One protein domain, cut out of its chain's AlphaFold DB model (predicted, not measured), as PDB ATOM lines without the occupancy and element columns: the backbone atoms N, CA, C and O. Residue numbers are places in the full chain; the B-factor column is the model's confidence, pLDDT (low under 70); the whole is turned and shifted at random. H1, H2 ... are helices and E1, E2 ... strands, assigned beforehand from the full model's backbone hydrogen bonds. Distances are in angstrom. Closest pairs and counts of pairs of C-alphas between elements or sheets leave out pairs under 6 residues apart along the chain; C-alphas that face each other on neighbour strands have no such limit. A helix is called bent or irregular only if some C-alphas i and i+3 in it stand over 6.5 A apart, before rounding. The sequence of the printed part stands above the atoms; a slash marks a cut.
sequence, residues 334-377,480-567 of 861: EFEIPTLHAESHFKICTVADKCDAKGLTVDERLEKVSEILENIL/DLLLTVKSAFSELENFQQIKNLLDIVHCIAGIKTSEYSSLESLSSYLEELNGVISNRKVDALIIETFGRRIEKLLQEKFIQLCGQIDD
ATOM      1  N   GLU A 334      -6.434  83.977 -18.534       60.81
ATOM      2  CA  GLU A 334      -6.622  83.947 -19.995       60.81
ATOM      3  C   GLU A 334      -5.456  83.320 -20.791       60.81
ATOM      4  O   GLU A 334      -5.362  83.477 -22.005       60.81
ATOM      5  N   PHE A 335      -4.583  82.554 -20.125       61.22
ATOM      6  CA  PHE A 335      -3.407  81.926 -20.732       61.22
ATOM      7  C   PHE A 335      -3.660  80.485 -21.205       61.22
ATOM      8  O   PHE A 335      -4.422  79.741 -20.584       61.22
ATOM      9  N   GLU A 336      -2.993  80.084 -22.290       61.31
ATOM     10  CA  GLU A 336      -2.989  78.711 -22.804       61.31
ATOM     11  C   GLU A 336      -1.997  77.841 -22.014       61.31
ATOM     12  O   GLU A 336      -0.810  78.151 -21.939       61.31
ATOM     13  N   ILE A 337      -2.482  76.736 -21.449       64.94
ATOM     14  CA  ILE A 337      -1.702  75.799 -20.629       64.94
ATOM     15  C   ILE A 337      -1.876  74.356 -21.127       64.94
ATOM     16  O   ILE A 337      -2.989  73.984 -21.513       64.94
ATOM     17  N   PRO A 338      -0.833  73.503 -21.089       71.44
ATOM     18  CA  PRO A 338      -1.002  72.067 -21.292       71.44
ATOM     19  C   PRO A 338      -1.931  71.489 -20.219       71.44
ATOM     20  O   PRO A 338      -1.808  71.815 -19.034       71.44
ATOM     21  N   THR A 339      -2.848  70.608 -20.615       68.62
ATOM     22  CA  THR A 339      -3.838  69.998 -19.703       68.62
ATOM     23  C   THR A 339      -3.193  69.248 -18.533       68.62
ATOM     24  O   THR A 339      -3.757  69.238 -17.441       68.62
ATOM     25  N   LEU A 340      -1.981  68.710 -18.724       66.44
ATOM     26  CA  LEU A 340      -1.157  68.078 -17.686       66.44
ATOM     27  C   LEU A 340      -0.888  69.001 -16.482       66.44
ATOM     28  O   LEU A 340      -0.894  68.545 -15.342       66.44
ATOM     29  N   HIS A 341      -0.695  70.301 -16.720       64.12
ATOM     30  CA  HIS A 341      -0.408  71.285 -15.671       64.12
ATOM     31  C   HIS A 341      -1.648  72.082 -15.242       64.12
ATOM     32  O   HIS A 341      -1.540  72.991 -14.416       64.12
ATOM     33  N   ALA A 342      -2.830  71.759 -15.779       65.75
ATOM     34  CA  ALA A 342      -4.029  72.567 -15.596       65.75
ATOM     35  C   ALA A 342      -4.449  72.701 -14.130       65.75
ATOM     36  O   ALA A 342      -4.669  73.814 -13.662       65.75
ATOM     37  N   GLU A 343      -4.519  71.599 -13.380       68.00
ATOM     38  CA  GLU A 343      -4.923  71.634 -11.968       68.00
ATOM     39  C   GLU A 343      -3.944  72.460 -11.113       68.00
ATOM     40  O   GLU A 343      -4.360  73.298 -10.309       68.00
ATOM     41  N   SER A 344      -2.642  72.275 -11.338       61.38
ATOM     42  CA  SER A 344      -1.557  73.029 -10.705       61.38
ATOM     43  C   SER A 344      -1.651  74.529 -11.005       61.38
ATOM     44  O   SER A 344      -1.621  75.354 -10.089       61.38
ATOM     45  N   HIS A 345      -1.854  74.892 -12.270       69.81
ATOM     46  CA  HIS A 345      -2.016  76.278 -12.696       69.81
ATOM     47  C   HIS A 345      -3.302  76.915 -12.140       69.81
ATOM     48  O   HIS A 345      -3.262  78.034 -11.632       69.81
ATOM     49  N   PHE A 346      -4.434  76.198 -12.143       68.19
ATOM     50  CA  PHE A 346      -5.681  76.685 -11.545       68.19
ATOM     51  C   PHE A 346      -5.541  76.939 -10.038       68.19
ATOM     52  O   PHE A 346      -6.084  77.935  -9.552       68.19
ATOM     53  N   LYS A 347      -4.792  76.108  -9.298       69.62
ATOM     54  CA  LYS A 347      -4.485  76.349  -7.874       69.62
ATOM     55  C   LYS A 347      -3.690  77.643  -7.684       69.62
ATOM     56  O   LYS A 347      -4.135  78.495  -6.913       69.62
ATOM     57  N   ILE A 348      -2.589  77.831  -8.421       70.81
ATOM     58  CA  ILE A 348      -1.780  79.065  -8.371       70.81
ATOM     59  C   ILE A 348      -2.643  80.285  -8.718       70.81
ATOM     60  O   ILE A 348      -2.693  81.242  -7.945       70.81
ATOM     61  N   CYS A 349      -3.381  80.248  -9.832       71.50
ATOM     62  CA  CYS A 349      -4.240  81.357 -10.238       71.50
ATOM     63  C   CYS A 349      -5.336  81.667  -9.208       71.50
ATOM     64  O   CYS A 349      -5.592  82.837  -8.957       71.50
ATOM     65  N   THR A 350      -5.937  80.660  -8.563       73.38
ATOM     66  CA  THR A 350      -6.969  80.855  -7.520       73.38
ATOM     67  C   THR A 350      -6.404  81.459  -6.228       73.38
ATOM     68  O   THR A 350      -7.129  82.123  -5.484       73.38
ATOM     69  N   VAL A 351      -5.117  81.245  -5.933       73.94
ATOM     70  CA  VAL A 351      -4.423  81.938  -4.837       73.94
ATOM     71  C   VAL A 351      -4.082  83.372  -5.252       73.94
ATOM     72  O   VAL A 351      -4.439  84.305  -4.538       73.94
ATOM     73  N   ALA A 352      -3.480  83.563  -6.428       73.12
ATOM     74  CA  ALA A 352      -3.049  84.874  -6.916       73.12
ATOM     75  C   ALA A 352      -4.217  85.831  -7.250       73.12
ATOM     76  O   ALA A 352      -4.060  87.045  -7.161       73.12
ATOM     77  N   ASP A 353      -5.396  85.317  -7.615       75.50
ATOM     78  CA  ASP A 353      -6.609  86.121  -7.845       75.50
ATOM     79  C   ASP A 353      -7.103  86.816  -6.566       75.50
ATOM     80  O   ASP A 353      -7.594  87.943  -6.610       75.50
ATOM     81  N   LYS A 354      -6.863  86.215  -5.391       71.31
ATOM     82  CA  LYS A 354      -7.196  86.825  -4.091       71.31
ATOM     83  C   LYS A 354      -6.344  88.057  -3.771       71.31
ATOM     84  O   LYS A 354      -6.755  88.855  -2.929       71.31
ATOM     85  N   CYS A 355      -5.213  88.250  -4.454       73.25
ATOM     86  CA  CYS A 355      -4.448  89.496  -4.390       73.25
ATOM     87  C   CYS A 355      -5.200  90.656  -5.064       73.25
ATOM     88  O   CYS A 355      -5.141  91.775  -4.579       73.25
ATOM     89  N   ASP A 356      -5.950  90.405  -6.145       69.44
ATOM     90  CA  ASP A 356      -6.685  91.422  -6.922       69.44
ATOM     91  C   ASP A 356      -8.090  91.737  -6.338       69.44
ATOM     92  O   ASP A 356      -8.977  92.240  -7.035       69.44
ATOM     93  N   ALA A 357      -8.323  91.449  -5.052       73.00
ATOM     94  CA  ALA A 357      -9.625  91.641  -4.412       73.00
ATOM     95  C   ALA A 357     -10.101  93.111  -4.461       73.00
ATOM     96  O   ALA A 357      -9.381  94.049  -4.114       73.00
ATOM     97  N   LYS A 358     -11.354  93.311  -4.891       63.19
ATOM     98  CA  LYS A 358     -11.935  94.640  -5.148       63.19
ATOM     99  C   LYS A 358     -12.001  95.491  -3.876       63.19
ATOM    100  O   LYS A 358     -12.582  95.065  -2.883       63.19
ATOM    101  N   GLY A 359     -11.498  96.722  -3.967       66.38
ATOM    102  CA  GLY A 359     -11.522  97.718  -2.887       66.38
ATOM    103  C   GLY A 359     -10.164  97.999  -2.235       66.38
ATOM    104  O   GLY A 359     -10.091  98.897  -1.408       66.38
ATOM    105  N   LEU A 360      -9.111  97.272  -2.619       78.44
ATOM    106  CA  LEU A 360      -7.741  97.478  -2.140       78.44
ATOM    107  C   LEU A 360      -6.976  98.499  -3.002       78.44
ATOM    108  O   LEU A 360      -7.116  98.522  -4.231       78.44
ATOM    109  N   THR A 361      -6.115  99.290  -2.365       83.31
ATOM    110  CA  THR A 361      -5.115 100.162  -3.012       83.31
ATOM    111  C   THR A 361      -4.072  99.353  -3.800       83.31
ATOM    112  O   THR A 361      -4.112  98.124  -3.834       83.31
ATOM    113  N   VAL A 362      -3.141 100.011  -4.506       84.19
ATOM    114  CA  VAL A 362      -2.041  99.294  -5.183       84.19
ATOM    115  C   VAL A 362      -1.081  98.673  -4.157       84.19
ATOM    116  O   VAL A 362      -0.688  97.518  -4.308       84.19
ATOM    117  N   ASP A 363      -0.775  99.399  -3.079       84.50
ATOM    118  CA  ASP A 363       0.166  98.962  -2.044       84.50
ATOM    119  C   ASP A 363      -0.365  97.776  -1.224       84.50
ATOM    120  O   ASP A 363       0.338  96.781  -1.085       84.50
ATOM    121  N   GLU A 364      -1.635  97.790  -0.797       84.69
ATOM    122  CA  GLU A 364      -2.265  96.640  -0.110       84.69
ATOM    123  C   GLU A 364      -2.361  95.377  -0.991       84.69
ATOM    124  O   GLU A 364      -2.543  94.265  -0.484       84.69
ATOM    125  N   ARG A 365      -2.290  95.527  -2.323       86.75
ATOM    126  CA  ARG A 365      -2.256  94.399  -3.269       86.75
ATOM    127  C   ARG A 365      -0.838  93.883  -3.488       86.75
ATOM    128  O   ARG A 365      -0.664  92.670  -3.586       86.75
ATOM    129  N   LEU A 366       0.162  94.767  -3.504       85.81
ATOM    130  CA  LEU A 366       1.579  94.390  -3.471       85.81
ATOM    131  C   LEU A 366       1.917  93.656  -2.165       85.81
ATOM    132  O   LEU A 366       2.480  92.567  -2.224       85.81
ATOM    133  N   GLU A 367       1.475  94.174  -1.017       85.25
ATOM    134  CA  GLU A 367       1.711  93.590   0.312       85.25
ATOM    135  C   GLU A 367       1.182  92.145   0.418       85.25
ATOM    136  O   GLU A 367       1.871  91.256   0.923       85.25
ATOM    137  N   LYS A 368       0.010  91.866  -0.168       83.31
ATOM    138  CA  LYS A 368      -0.562  90.506  -0.261       83.31
ATOM    139  C   LYS A 368       0.164  89.598  -1.248       83.31
ATOM    140  O   LYS A 368       0.172  88.382  -1.065       83.31
ATOM    141  N   VAL A 369       0.774  90.154  -2.297       85.25
ATOM    142  CA  VAL A 369       1.662  89.383  -3.178       85.25
ATOM    143  C   VAL A 369       2.944  89.002  -2.432       85.25
ATOM    144  O   VAL A 369       3.324  87.834  -2.500       85.25
ATOM    145  N   SER A 370       3.557  89.912  -1.663       86.38
ATOM    146  CA  SER A 370       4.698  89.567  -0.801       86.38
ATOM    147  C   SER A 370       4.326  88.542   0.273       86.38
ATOM    148  O   SER A 370       5.016  87.536   0.373       86.38
ATOM    149  N   GLU A 371       3.200  88.703   0.985       83.94
ATOM    150  CA  GLU A 371       2.737  87.736   1.998       83.94
ATOM    151  C   GLU A 371       2.627  86.316   1.412       83.94
ATOM    152  O   GLU A 371       3.050  85.333   2.026       83.94
ATOM    153  N   ILE A 372       2.079  86.182   0.202       81.38
ATOM    154  CA  ILE A 372       1.907  84.878  -0.448       81.38
ATOM    155  C   ILE A 372       3.244  84.312  -0.947       81.38
ATOM    156  O   ILE A 372       3.482  83.116  -0.772       81.38
ATOM    157  N   LEU A 373       4.138  85.136  -1.506       83.00
ATOM    158  CA  LEU A 373       5.485  84.707  -1.912       83.00
ATOM    159  C   LEU A 373       6.352  84.306  -0.701       83.00
ATOM    160  O   LEU A 373       7.058  83.301  -0.763       83.00
ATOM    161  N   GLU A 374       6.239  85.006   0.427       84.44
ATOM    162  CA  GLU A 374       6.874  84.639   1.700       84.44
ATOM    163  C   GLU A 374       6.316  83.325   2.254       84.44
ATOM    164  O   GLU A 374       7.086  82.431   2.607       84.44
ATOM    165  N   ASN A 375       4.990  83.144   2.252       79.44
ATOM    166  CA  ASN A 375       4.383  81.869   2.641       79.44
ATOM    167  C   ASN A 375       4.820  80.717   1.716       79.44
ATOM    168  O   ASN A 375       4.936  79.592   2.199       79.44
ATOM    169  N   ILE A 376       5.096  80.959   0.427       77.12
ATOM    170  CA  ILE A 376       5.681  79.964  -0.493       77.12
ATOM    171  C   ILE A 376       7.138  79.644  -0.105       77.12
ATOM    172  O   ILE A 376       7.505  78.469  -0.072       77.12
ATOM    173  N   LEU A 377       7.937  80.657   0.248       76.38
ATOM    174  CA  LEU A 377       9.355  80.524   0.614       76.38
ATOM    175  C   LEU A 377       9.609  80.005   2.051       76.38
ATOM    176  O   LEU A 377      10.708  79.525   2.322       76.38
ATOM    177  N   ASP A 480      -5.693  74.491   3.541       46.12
ATOM    178  CA  ASP A 480      -5.611  73.271   2.723       46.12
ATOM    179  C   ASP A 480      -5.136  73.581   1.294       46.12
ATOM    180  O   ASP A 480      -4.319  72.858   0.722       46.12
ATOM    181  N   LEU A 481      -5.601  74.703   0.727       54.91
ATOM    182  CA  LEU A 481      -5.191  75.162  -0.600       54.91
ATOM    183  C   LEU A 481      -3.702  75.552  -0.639       54.91
ATOM    184  O   LEU A 481      -3.011  75.179  -1.582       54.91
ATOM    185  N   LEU A 482      -3.196  76.252   0.384       50.38
ATOM    186  CA  LEU A 482      -1.779  76.639   0.483       50.38
ATOM    187  C   LEU A 482      -0.855  75.430   0.701       50.38
ATOM    188  O   LEU A 482       0.190  75.336   0.058       50.38
ATOM    189  N   LEU A 483      -1.259  74.467   1.534       47.75
ATOM    190  CA  LEU A 483      -0.518  73.212   1.718       47.75
ATOM    191  C   LEU A 483      -0.479  72.383   0.423       47.75
ATOM    192  O   LEU A 483       0.576  71.863   0.063       47.75
ATOM    193  N   THR A 484      -1.588  72.343  -0.323       50.91
ATOM    194  CA  THR A 484      -1.661  71.682  -1.642       50.91
ATOM    195  C   THR A 484      -0.805  72.390  -2.702       50.91
ATOM    196  O   THR A 484      -0.335  71.744  -3.637       50.91
ATOM    197  N   VAL A 485      -0.577  73.704  -2.576       50.34
ATOM    198  CA  VAL A 485       0.388  74.429  -3.420       50.34
ATOM    199  C   VAL A 485       1.824  74.071  -3.023       50.34
ATOM    200  O   VAL A 485       2.613  73.772  -3.909       50.34
ATOM    201  N   LYS A 486       2.181  73.972  -1.733       51.81
ATOM    202  CA  LYS A 486       3.543  73.530  -1.355       51.81
ATOM    203  C   LYS A 486       3.880  72.096  -1.783       51.81
ATOM    204  O   LYS A 486       5.033  71.825  -2.097       51.81
ATOM    205  N   SER A 487       2.909  71.182  -1.835       46.88
ATOM    206  CA  SER A 487       3.160  69.772  -2.174       46.88
ATOM    207  C   SER A 487       3.282  69.461  -3.675       46.88
ATOM    208  O   SER A 487       3.401  68.289  -4.020       46.88
ATOM    209  N   ALA A 488       3.189  70.452  -4.572       50.22
ATOM    210  CA  ALA A 488       2.986  70.214  -6.011       50.22
ATOM    211  C   ALA A 488       4.112  70.708  -6.951       50.22
ATOM    212  O   ALA A 488       3.995  70.504  -8.158       50.22
ATOM    213  N   PHE A 489       5.181  71.345  -6.444       57.59
ATOM    214  CA  PHE A 489       6.151  72.086  -7.282       57.59
ATOM    215  C   PHE A 489       7.636  71.941  -6.871       57.59
ATOM    216  O   PHE A 489       8.411  72.886  -6.993       57.59
ATOM    217  N   SER A 490       8.081  70.776  -6.390       51.19
ATOM    218  CA  SER A 490       9.449  70.619  -5.850       51.19
ATOM    219  C   SER A 490      10.593  70.489  -6.871       51.19
ATOM    220  O   SER A 490      11.747  70.520  -6.454       51.19
ATOM    221  N   GLU A 491      10.325  70.324  -8.175       51.72
ATOM    222  CA  GLU A 491      11.363  69.920  -9.156       51.72
ATOM    223  C   GLU A 491      11.630  70.916 -10.303       51.72
ATOM    224  O   GLU A 491      12.725  70.923 -10.870       51.72
ATOM    225  N   LEU A 492      10.667  71.777 -10.655       54.28
ATOM    226  CA  LEU A 492      10.752  72.636 -11.850       54.28
ATOM    227  C   LEU A 492      10.896  74.134 -11.547       54.28
ATOM    228  O   LEU A 492      11.352  74.887 -12.409       54.28
ATOM    229  N   GLU A 493      10.575  74.575 -10.332       64.38
ATOM    230  CA  GLU A 493      10.628  75.991  -9.962       64.38
ATOM    231  C   GLU A 493      11.971  76.401  -9.347       64.38
ATOM    232  O   GLU A 493      12.696  75.597  -8.762       64.38
ATOM    233  N   ASN A 494      12.328  77.677  -9.504       73.19
ATOM    234  CA  ASN A 494      13.587  78.223  -9.010       73.19
ATOM    235  C   ASN A 494      13.332  79.157  -7.824       73.19
ATOM    236  O   ASN A 494      12.948  80.315  -8.008       73.19
ATOM    237  N   PHE A 495      13.604  78.670  -6.611       75.12
ATOM    238  CA  PHE A 495      13.469  79.436  -5.368       75.12
ATOM    239  C   PHE A 495      14.227  80.771  -5.389       75.12
ATOM    240  O   PHE A 495      13.742  81.740  -4.809       75.12
ATOM    241  N   GLN A 496      15.354  80.877  -6.108       77.00
ATOM    242  CA  GLN A 496      16.064  82.150  -6.253       77.00
ATOM    243  C   GLN A 496      15.276  83.150  -7.112       77.00
ATOM    244  O   GLN A 496      15.214  84.320  -6.764       77.00
ATOM    245  N   GLN A 497      14.614  82.718  -8.192       78.38
ATOM    246  CA  GLN A 497      13.762  83.615  -8.988       78.38
ATOM    247  C   GLN A 497      12.476  83.999  -8.242       78.38
ATOM    248  O   GLN A 497      12.050  85.146  -8.339       78.38
ATOM    249  N   ILE A 498      11.893  83.087  -7.454       81.69
ATOM    250  CA  ILE A 498      10.761  83.403  -6.562       81.69
ATOM    251  C   ILE A 498      11.191  84.435  -5.507       81.69
ATOM    252  O   ILE A 498      10.456  85.388  -5.252       81.69
ATOM    253  N   LYS A 499      12.406  84.308  -4.954       83.00
ATOM    254  CA  LYS A 499      12.974  85.318  -4.057       83.00
ATOM    255  C   LYS A 499      13.195  86.661  -4.763       83.00
ATOM    256  O   LYS A 499      12.759  87.672  -4.235       83.00
ATOM    257  N   ASN A 500      13.772  86.683  -5.968       84.81
ATOM    258  CA  ASN A 500      13.934  87.930  -6.725       84.81
ATOM    259  C   ASN A 500      12.579  88.629  -6.971       84.81
ATOM    260  O   ASN A 500      12.502  89.847  -6.858       84.81
ATOM    261  N   LEU A 501      11.496  87.886  -7.250       85.56
ATOM    262  CA  LEU A 501      10.151  88.474  -7.354       85.56
ATOM    263  C   LEU A 501       9.678  89.108  -6.035       85.56
ATOM    264  O   LEU A 501       9.066  90.172  -6.070       85.56
ATOM    265  N   LEU A 502       9.957  88.480  -4.890       87.19
ATOM    266  CA  LEU A 502       9.640  89.033  -3.569       87.19
ATOM    267  C   LEU A 502      10.467  90.293  -3.264       87.19
ATOM    268  O   LEU A 502       9.904  91.302  -2.843       87.19
ATOM    269  N   ASP A 503      11.778  90.244  -3.509       85.50
ATOM    270  CA  ASP A 503      12.700  91.366  -3.296       85.50
ATOM    271  C   ASP A 503      12.255  92.586  -4.149       85.50
ATOM    272  O   ASP A 503      12.127  93.697  -3.629       85.50
ATOM    273  N   ILE A 504      11.874  92.366  -5.419       85.94
ATOM    274  CA  ILE A 504      11.292  93.388  -6.315       85.94
ATOM    275  C   ILE A 504       9.960  93.945  -5.774       85.94
ATOM    276  O   ILE A 504       9.751  95.160  -5.799       85.94
ATOM    277  N   VAL A 505       9.052  93.100  -5.268       88.69
ATOM    278  CA  VAL A 505       7.766  93.552  -4.694       88.69
ATOM    279  C   VAL A 505       7.980  94.457  -3.486       88.69
ATOM    280  O   VAL A 505       7.345  95.512  -3.409       88.69
ATOM    281  N   HIS A 506       8.897  94.096  -2.586       86.31
ATOM    282  CA  HIS A 506       9.247  94.925  -1.429       86.31
ATOM    283  C   HIS A 506       9.856  96.268  -1.844       86.31
ATOM    284  O   HIS A 506       9.487  97.303  -1.285       86.31
ATOM    285  N   CYS A 507      10.710  96.292  -2.872       86.31
ATOM    286  CA  CYS A 507      11.220  97.538  -3.445       86.31
ATOM    287  C   CYS A 507      10.100  98.429  -4.016       86.31
ATOM    288  O   CYS A 507      10.030  99.614  -3.682       86.31
ATOM    289  N   ILE A 508       9.182  97.872  -4.815       83.25
ATOM    290  CA  ILE A 508       8.048  98.621  -5.388       83.25
ATOM    291  C   ILE A 508       7.122  99.141  -4.276       83.25
ATOM    292  O   ILE A 508       6.704 100.300  -4.318       83.25
ATOM    293  N   ALA A 509       6.808  98.324  -3.266       84.31
ATOM    294  CA  ALA A 509       5.966  98.709  -2.131       84.31
ATOM    295  C   ALA A 509       6.620  99.798  -1.253       84.31
ATOM    296  O   ALA A 509       5.935 100.711  -0.785       84.31
ATOM    297  N   GLY A 510       7.946  99.753  -1.087       80.75
ATOM    298  CA  GLY A 510       8.720 100.719  -0.301       80.75
ATOM    299  C   GLY A 510       8.694 102.158  -0.836       80.75
ATOM    300  O   GLY A 510       8.806 103.096  -0.045       80.75
ATOM    301  N   ILE A 511       8.498 102.355  -2.144       82.19
ATOM    302  CA  ILE A 511       8.424 103.688  -2.766       82.19
ATOM    303  C   ILE A 511       7.152 104.418  -2.305       82.19
ATOM    304  O   ILE A 511       6.039 104.011  -2.637       82.19
ATOM    305  N   LYS A 512       7.312 105.513  -1.554       74.06
ATOM    306  CA  LYS A 512       6.203 106.329  -1.004       74.06
ATOM    307  C   LYS A 512       6.274 107.814  -1.387       74.06
ATOM    308  O   LYS A 512       5.409 108.587  -0.992       74.06
ATOM    309  N   THR A 513       7.298 108.205  -2.139       68.12
ATOM    310  CA  THR A 513       7.598 109.580  -2.558       68.12
ATOM    311  C   THR A 513       7.143 109.838  -3.992       68.12
ATOM    312  O   THR A 513       7.443 109.065  -4.901       68.12
ATOM    313  N   SER A 514       6.449 110.953  -4.215       66.56
ATOM    314  CA  SER A 514       6.033 111.431  -5.539       66.56
ATOM    315  C   SER A 514       7.130 112.296  -6.174       66.56
ATOM    316  O   SER A 514       6.947 113.491  -6.396       66.56
ATOM    317  N   GLU A 515       8.296 111.699  -6.423       68.94
ATOM    318  CA  GLU A 515       9.449 112.354  -7.054       68.94
ATOM    319  C   GLU A 515       9.786 111.714  -8.410       68.94
ATOM    320  O   GLU A 515       9.570 110.518  -8.618       68.94
ATOM    321  N   TYR A 516      10.414 112.466  -9.321       63.22
ATOM    322  CA  TYR A 516      10.918 111.912 -10.589       63.22
ATOM    323  C   TYR A 516      11.968 110.798 -10.384       63.22
ATOM    324  O   TYR A 516      11.973 109.822 -11.132       63.22
ATOM    325  N   SER A 517      12.771 110.884  -9.316       66.12
ATOM    326  CA  SER A 517      13.688 109.832  -8.837       66.12
ATOM    327  C   SER A 517      12.976 108.490  -8.586       66.12
ATOM    328  O   SER A 517      13.502 107.410  -8.868       66.12
ATOM    329  N   SER A 518      11.733 108.550  -8.101       71.00
ATOM    330  CA  SER A 518      10.896 107.387  -7.799       71.00
ATOM    331  C   SER A 518      10.311 106.756  -9.070       71.00
ATOM    332  O   SER A 518      10.157 105.537  -9.133       71.00
ATOM    333  N   LEU A 519      10.048 107.553 -10.114       66.50
ATOM    334  CA  LEU A 519       9.631 107.053 -11.433       66.50
ATOM    335  C   LEU A 519      10.777 106.353 -12.180       66.50
ATOM    336  O   LEU A 519      10.563 105.311 -12.803       66.50
ATOM    337  N   GLU A 520      11.995 106.893 -12.097       68.62
ATOM    338  CA  GLU A 520      13.203 106.255 -12.640       68.62
ATOM    339  C   GLU A 520      13.481 104.920 -11.924       68.62
ATOM    340  O   GLU A 520      13.655 103.889 -12.575       68.62
ATOM    341  N   SER A 521      13.362 104.902 -10.592       69.19
ATOM    342  CA  SER A 521      13.470 103.681  -9.779       69.19
ATOM    343  C   SER A 521      12.445 102.610 -10.185       69.19
ATOM    344  O   SER A 521      12.817 101.465 -10.445       69.19
ATOM    345  N   LEU A 522      11.158 102.968 -10.322       69.50
ATOM    346  CA  LEU A 522      10.121 102.044 -10.816       69.50
ATOM    347  C   LEU A 522      10.417 101.513 -12.226       69.50
ATOM    348  O   LEU A 522      10.090 100.363 -12.522       69.50
ATOM    349  N   SER A 523      11.035 102.325 -13.086       69.69
ATOM    350  CA  SER A 523      11.417 101.907 -14.440       69.69
ATOM    351  C   SER A 523      12.523 100.845 -14.396       69.69
ATOM    352  O   SER A 523      12.397  99.813 -15.052       69.69
ATOM    353  N   SER A 524      13.534 101.025 -13.538       71.62
ATOM    354  CA  SER A 524      14.587 100.022 -13.304       71.62
ATOM    355  C   SER A 524      14.024  98.695 -12.774       71.62
ATOM    356  O   SER A 524      14.407  97.630 -13.257       71.62
ATOM    357  N   TYR A 525      13.082  98.732 -11.824       79.25
ATOM    358  CA  TYR A 525      12.452  97.508 -11.302       79.25
ATOM    359  C   TYR A 525      11.574  96.792 -12.340       79.25
ATOM    360  O   TYR A 525      11.414  95.573 -12.272       79.25
ATOM    361  N   LEU A 526      11.030  97.509 -13.331       72.88
ATOM    362  CA  LEU A 526      10.303  96.895 -14.446       72.88
ATOM    363  C   LEU A 526      11.253  96.151 -15.398       72.88
ATOM    364  O   LEU A 526      10.896  95.081 -15.892       72.88
ATOM    365  N   GLU A 527      12.454  96.671 -15.648       71.88
ATOM    366  CA  GLU A 527      13.478  95.972 -16.438       71.88
ATOM    367  C   GLU A 527      13.982  94.712 -15.714       71.88
ATOM    368  O   GLU A 527      14.011  93.631 -16.311       71.88
ATOM    369  N   GLU A 528      14.268  94.810 -14.412       79.12
ATOM    370  CA  GLU A 528      14.677  93.669 -13.581       79.12
ATOM    371  C   GLU A 528      13.603  92.564 -13.557       79.12
ATOM    372  O   GLU A 528      13.893  91.390 -13.814       79.12
ATOM    373  N   LEU A 529      12.338  92.943 -13.343       78.56
ATOM    374  CA  LEU A 529      11.190  92.036 -13.351       78.56
ATOM    375  C   LEU A 529      11.012  91.328 -14.699       78.56
ATOM    376  O   LEU A 529      10.796  90.113 -14.738       78.56
ATOM    377  N   ASN A 530      11.140  92.061 -15.808       75.25
ATOM    378  CA  ASN A 530      11.107  91.468 -17.143       75.25
ATOM    379  C   ASN A 530      12.265  90.475 -17.341       75.25
ATOM    380  O   ASN A 530      12.056  89.421 -17.947       75.25
ATOM    381  N   GLY A 531      13.449  90.743 -16.781       78.56
ATOM    382  CA  GLY A 531      14.570  89.797 -16.747       78.56
ATOM    383  C   GLY A 531      14.248  88.508 -15.981       78.56
ATOM    384  O   GLY A 531      14.490  87.410 -16.490       78.56
ATOM    385  N   VAL A 532      13.644  88.613 -14.790       81.62
ATOM    386  CA  VAL A 532      13.240  87.447 -13.976       81.62
ATOM    387  C   VAL A 532      12.184  86.593 -14.686       81.62
ATOM    388  O   VAL A 532      12.302  85.364 -14.681       81.62
ATOM    389  N   ILE A 533      11.194  87.222 -15.334       77.62
ATOM    390  CA  ILE A 533      10.150  86.536 -16.114       77.62
ATOM    391  C   ILE A 533      10.746  85.887 -17.372       77.62
ATOM    392  O   ILE A 533      10.423  84.740 -17.683       77.62
ATOM    393  N   SER A 534      11.620  86.583 -18.100       72.62
ATOM    394  CA  SER A 534      12.186  86.093 -19.367       72.62
ATOM    395  C   SER A 534      13.104  84.886 -19.162       72.62
ATOM    396  O   SER A 534      13.052  83.940 -19.941       72.62
ATOM    397  N   ASN A 535      13.865  84.865 -18.065       75.31
ATOM    398  CA  ASN A 535      14.781  83.779 -17.704       75.31
ATOM    399  C   ASN A 535      14.106  82.614 -16.943       75.31
ATOM    400  O   ASN A 535      14.783  81.843 -16.257       75.31
ATOM    401  N   ARG A 536      12.774  82.480 -16.982       70.88
ATOM    402  CA  ARG A 536      12.059  81.357 -16.345       70.88
ATOM    403  C   ARG A 536      12.240  80.058 -17.142       70.88
ATOM    404  O   ARG A 536      12.258  80.074 -18.370       70.88
ATOM    405  N   LYS A 537      12.301  78.917 -16.447       64.69
ATOM    406  CA  LYS A 537      12.101  77.602 -17.083       64.69
ATOM    407  C   LYS A 537      10.671  77.512 -17.634       64.69
ATOM    408  O   LYS A 537       9.770  78.128 -17.067       64.69
ATOM    409  N   VAL A 538      10.476  76.720 -18.691       54.72
ATOM    410  CA  VAL A 538       9.197  76.578 -19.423       54.72
ATOM    411  C   VAL A 538       8.007  76.327 -18.482       54.72
ATOM    412  O   VAL A 538       6.948  76.925 -18.663       54.72
ATOM    413  N   ASP A 539       8.217  75.537 -17.428       60.78
ATOM    414  CA  ASP A 539       7.166  75.057 -16.523       60.78
ATOM    415  C   ASP A 539       7.090  75.809 -15.176       60.78
ATOM    416  O   ASP A 539       6.395  75.375 -14.255       60.78
ATOM    417  N   ALA A 540       7.807  76.930 -15.016       69.81
ATOM    418  CA  ALA A 540       7.869  77.674 -13.752       69.81
ATOM    419  C   ALA A 540       6.649  78.602 -13.554       69.81
ATOM    420  O   ALA A 540       6.710  79.828 -13.721       69.81
ATOM    421  N   LEU A 541       5.509  77.990 -13.226       70.81
ATOM    422  CA  LEU A 541       4.188  78.619 -13.206       70.81
ATOM    423  C   LEU A 541       4.004  79.705 -12.134       70.81
ATOM    424  O   LEU A 541       3.259  80.656 -12.390       70.81
ATOM    425  N   ILE A 542       4.658  79.621 -10.971       74.75
ATOM    426  CA  ILE A 542       4.626  80.685  -9.952       74.75
ATOM    427  C   ILE A 542       5.343  81.933 -10.480       74.75
ATOM    428  O   ILE A 542       4.790  83.029 -10.372       74.75
ATOM    429  N   ILE A 543       6.503  81.782 -11.134       78.31
ATOM    430  CA  ILE A 543       7.258  82.912 -11.710       78.31
ATOM    431  C   ILE A 543       6.419  83.627 -12.778       78.31
ATOM    432  O   ILE A 543       6.282  84.848 -12.745       78.31
ATOM    433  N   GLU A 544       5.808  82.868 -13.688       78.88
ATOM    434  CA  GLU A 544       4.930  83.401 -14.738       78.88
ATOM    435  C   GLU A 544       3.680  84.096 -14.157       78.88
ATOM    436  O   GLU A 544       3.333  85.210 -14.552       78.88
ATOM    437  N   THR A 545       2.997  83.455 -13.201       77.25
ATOM    438  CA  THR A 545       1.690  83.931 -12.711       77.25
ATOM    439  C   THR A 545       1.817  85.121 -11.762       77.25
ATOM    440  O   THR A 545       1.023  86.061 -11.855       77.25
ATOM    441  N   PHE A 546       2.805  85.112 -10.862       83.12
ATOM    442  CA  PHE A 546       3.049  86.247  -9.971       83.12
ATOM    443  C   PHE A 546       3.835  87.353 -10.675       83.12
ATOM    444  O   PHE A 546       3.435  88.507 -10.555       83.12
ATOM    445  N   GLY A 547       4.851  87.040 -11.488       82.00
ATOM    446  CA  GLY A 547       5.637  88.041 -12.218       82.00
ATOM    447  C   GLY A 547       4.774  88.982 -13.067       82.00
ATOM    448  O   GLY A 547       4.840  90.199 -12.899       82.00
ATOM    449  N   ARG A 548       3.869  88.437 -13.894       77.75
ATOM    450  CA  ARG A 548       2.915  89.241 -14.692       77.75
ATOM    451  C   ARG A 548       1.931  90.057 -13.836       77.75
ATOM    452  O   ARG A 548       1.472  91.120 -14.253       77.75
ATOM    453  N   ARG A 549       1.583  89.582 -12.633       80.12
ATOM    454  CA  ARG A 549       0.700  90.309 -11.700       80.12
ATOM    455  C   ARG A 549       1.446  91.443 -10.985       80.12
ATOM    456  O   ARG A 549       0.869  92.510 -10.800       80.12
ATOM    457  N   ILE A 550       2.731  91.258 -10.684       82.88
ATOM    458  CA  ILE A 550       3.632  92.310 -10.189       82.88
ATOM    459  C   ILE A 550       3.853  93.370 -11.280       82.88
ATOM    460  O   ILE A 550       3.742  94.556 -10.989       82.88
ATOM    461  N   GLU A 551       4.051  92.971 -12.544       78.94
ATOM    462  CA  GLU A 551       4.213  93.879 -13.700       78.94
ATOM    463  C   GLU A 551       3.013  94.832 -13.838       78.94
ATOM    464  O   GLU A 551       3.172  96.043 -14.005       78.94
ATOM    465  N   LYS A 552       1.799  94.289 -13.692       77.56
ATOM    466  CA  LYS A 552       0.545  95.051 -13.664       77.56
ATOM    467  C   LYS A 552       0.483  96.025 -12.474       77.56
ATOM    468  O   LYS A 552       0.176  97.197 -12.681       77.56
ATOM    469  N   LEU A 553       0.789  95.574 -11.253       79.12
ATOM    470  CA  LEU A 553       0.748  96.422 -10.049       79.12
ATOM    471  C   LEU A 553       1.811  97.536 -10.076       79.12
ATOM    472  O   LEU A 553       1.512  98.668  -9.700       79.12
ATOM    473  N   LEU A 554       3.011  97.255 -10.592       77.31
ATOM    474  CA  LEU A 554       4.072  98.240 -10.829       77.31
ATOM    475  C   LEU A 554       3.568  99.356 -11.755       77.31
ATOM    476  O   LEU A 554       3.689 100.536 -11.429       77.31
ATOM    477  N   GLN A 555       2.940  98.995 -12.876       73.19
ATOM    478  CA  GLN A 555       2.394  99.969 -13.829       73.19
ATOM    479  C   GLN A 555       1.222 100.776 -13.253       73.19
ATOM    480  O   GLN A 555       1.125 101.973 -13.523       73.19
ATOM    481  N   GLU A 556       0.361 100.165 -12.432       76.38
ATOM    482  CA  GLU A 556      -0.675 100.896 -11.688       76.38
ATOM    483  C   GLU A 556      -0.047 101.913 -10.711       76.38
ATOM    484  O   GLU A 556      -0.475 103.070 -10.681       76.38
ATOM    485  N   LYS A 557       1.022 101.540  -9.987       77.25
ATOM    486  CA  LYS A 557       1.743 102.446  -9.072       77.25
ATOM    487  C   LYS A 557       2.470 103.580  -9.803       77.25
ATOM    488  O   LYS A 557       2.417 104.724  -9.359       77.25
ATOM    489  N   PHE A 558       3.091 103.292 -10.947       73.31
ATOM    490  CA  PHE A 558       3.745 104.298 -11.790       73.31
ATOM    491  C   PHE A 558       2.752 105.381 -12.243       73.31
ATOM    492  O   PHE A 558       3.026 106.572 -12.114       73.31
ATOM    493  N   ILE A 559       1.561 104.978 -12.704       69.56
ATOM    494  CA  ILE A 559       0.493 105.913 -13.097       69.56
ATOM    495  C   ILE A 559       0.018 106.752 -11.897       69.56
ATOM    496  O   ILE A 559      -0.206 107.954 -12.050       69.56
ATOM    497  N   GLN A 560      -0.098 106.147 -10.709       72.69
ATOM    498  CA  GLN A 560      -0.488 106.847  -9.481       72.69
ATOM    499  C   GLN A 560       0.527 107.936  -9.080       72.69
ATOM    500  O   GLN A 560       0.113 109.055  -8.777       72.69
ATOM    501  N   LEU A 561       1.834 107.648  -9.123       69.31
ATOM    502  CA  LEU A 561       2.874 108.636  -8.799       69.31
ATOM    503  C   LEU A 561       2.958 109.765  -9.839       69.31
ATOM    504  O   LEU A 561       3.097 110.924  -9.456       69.31
ATOM    505  N   CYS A 562       2.802 109.464 -11.135       67.31
ATOM    506  CA  CYS A 562       2.746 110.494 -12.181       67.31
ATOM    507  C   CYS A 562       1.624 111.516 -11.931       67.31
ATOM    508  O   CYS A 562       1.858 112.717 -12.044       67.31
ATOM    509  N   GLY A 563       0.428 111.059 -11.538       64.75
ATOM    510  CA  GLY A 563      -0.683 111.960 -11.203       64.75
ATOM    511  C   GLY A 563      -0.400 112.848  -9.984       64.75
ATOM    512  O   GLY A 563      -0.769 114.016  -9.977       64.75
ATOM    513  N   GLN A 564       0.305 112.324  -8.978       64.69
ATOM    514  CA  GLN A 564       0.689 113.095  -7.788       64.69
ATOM    515  C   GLN A 564       1.739 114.177  -8.093       64.69
ATOM    516  O   GLN A 564       1.712 115.240  -7.476       64.69
ATOM    517  N   ILE A 565       2.626 113.943  -9.066       62.75
ATOM    518  CA  ILE A 565       3.637 114.919  -9.504       62.75
ATOM    519  C   ILE A 565       2.989 116.105 -10.246       62.75
ATOM    520  O   ILE A 565       3.332 117.254  -9.964       62.75
ATOM    521  N   ASP A 566       2.011 115.856 -11.126       52.78
ATOM    522  CA  ASP A 566       1.286 116.918 -11.854       52.78
ATOM    523  C   ASP A 566       0.417 117.810 -10.941       52.78
ATOM    524  O   ASP A 566       0.150 118.972 -11.272       52.78
ATOM    525  N   ASP A 567      -0.036 117.303  -9.789       47.38
ATOM    526  CA  ASP A 567      -0.758 118.096  -8.785       47.38
ATOM    527  C   ASP A 567       0.173 118.786  -7.778       47.38
ATOM    528  O   ASP A 567      -0.046 119.959  -7.475       47.38
TER     529      ASP A 567
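Overview. This is residues 334 to 377 and 480 to 567 of the 861 residues of a protein of Asparagus officinalis (UniProt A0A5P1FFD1). An elongated bundle of five helices runs up and down, each against the one before it, with the longest, H6, in its middle, touching H1, H2, H4 and H5. Short H3 packs steeply across H1 at one end, and the small strand E1 leads into H1. The printed part has 132 residues, mostly helix, in the order E1, H1, H2, H3, H4, H5, H6. It is compact, with a radius of gyration of the C-alphas of 15.3 A, and spans 50 by 31 by 26 A.

Arrangement. The hub is H6, residues 541 to 567. H5, residues 516 to 534, forms a hairpin with it at a shallow tilt of 14 degrees; the closest C-alphas, of Ile 533 and Gly 547, are 6.1 A apart. H4, residues 495 to 510, touches residues 542 to 554 of H6 alone, closest at C-alphas Ile 498 and Ile 543, 6.2 A. H2, residues 362 to 377, touches H4 opposite ways at a shallow tilt of 25 degrees, closest at C-alphas Ser 370 and Leu 502, 5.7 A. H1, residues 339 to 356, touches H6 with residues 345 to 352 alone, closest at C-alphas His 345 and Leu 541, 6.7 A. H3, residues 480 to 486, touches residues 344 to 351 of H1 alone at a steep tilt of 65 degrees, closest at C-alphas Lys 347 and Val 485, 6.9 A. E1, residues 336 to 338, pairs with no named strand. Every O i to N i+4 pair is within hydrogen-bond range in H3, H4 and H5, against 9 of 14 in H1, 11 of 12 in H2 and 22 of 23 in H6.

Along the chain. H6 is 40.0 A long and ends at C-alpha 567 (-0.758, 118.096, -8.785). H5 measures 27.3 A and H1 25.1 A; H1 is irregular, with C-alphas 340 and 343 7.7 A apart. E1 begins at C-alpha 336 (-2.989, 78.711, -22.804).

Size, cuts and confidence. Residues 378 to 479 are not printed, a gap of 16.8 A between C-alphas 377 and 480. Mean pLDDT of the printed part is 72.1, with residues 480 to 493 among those under 70.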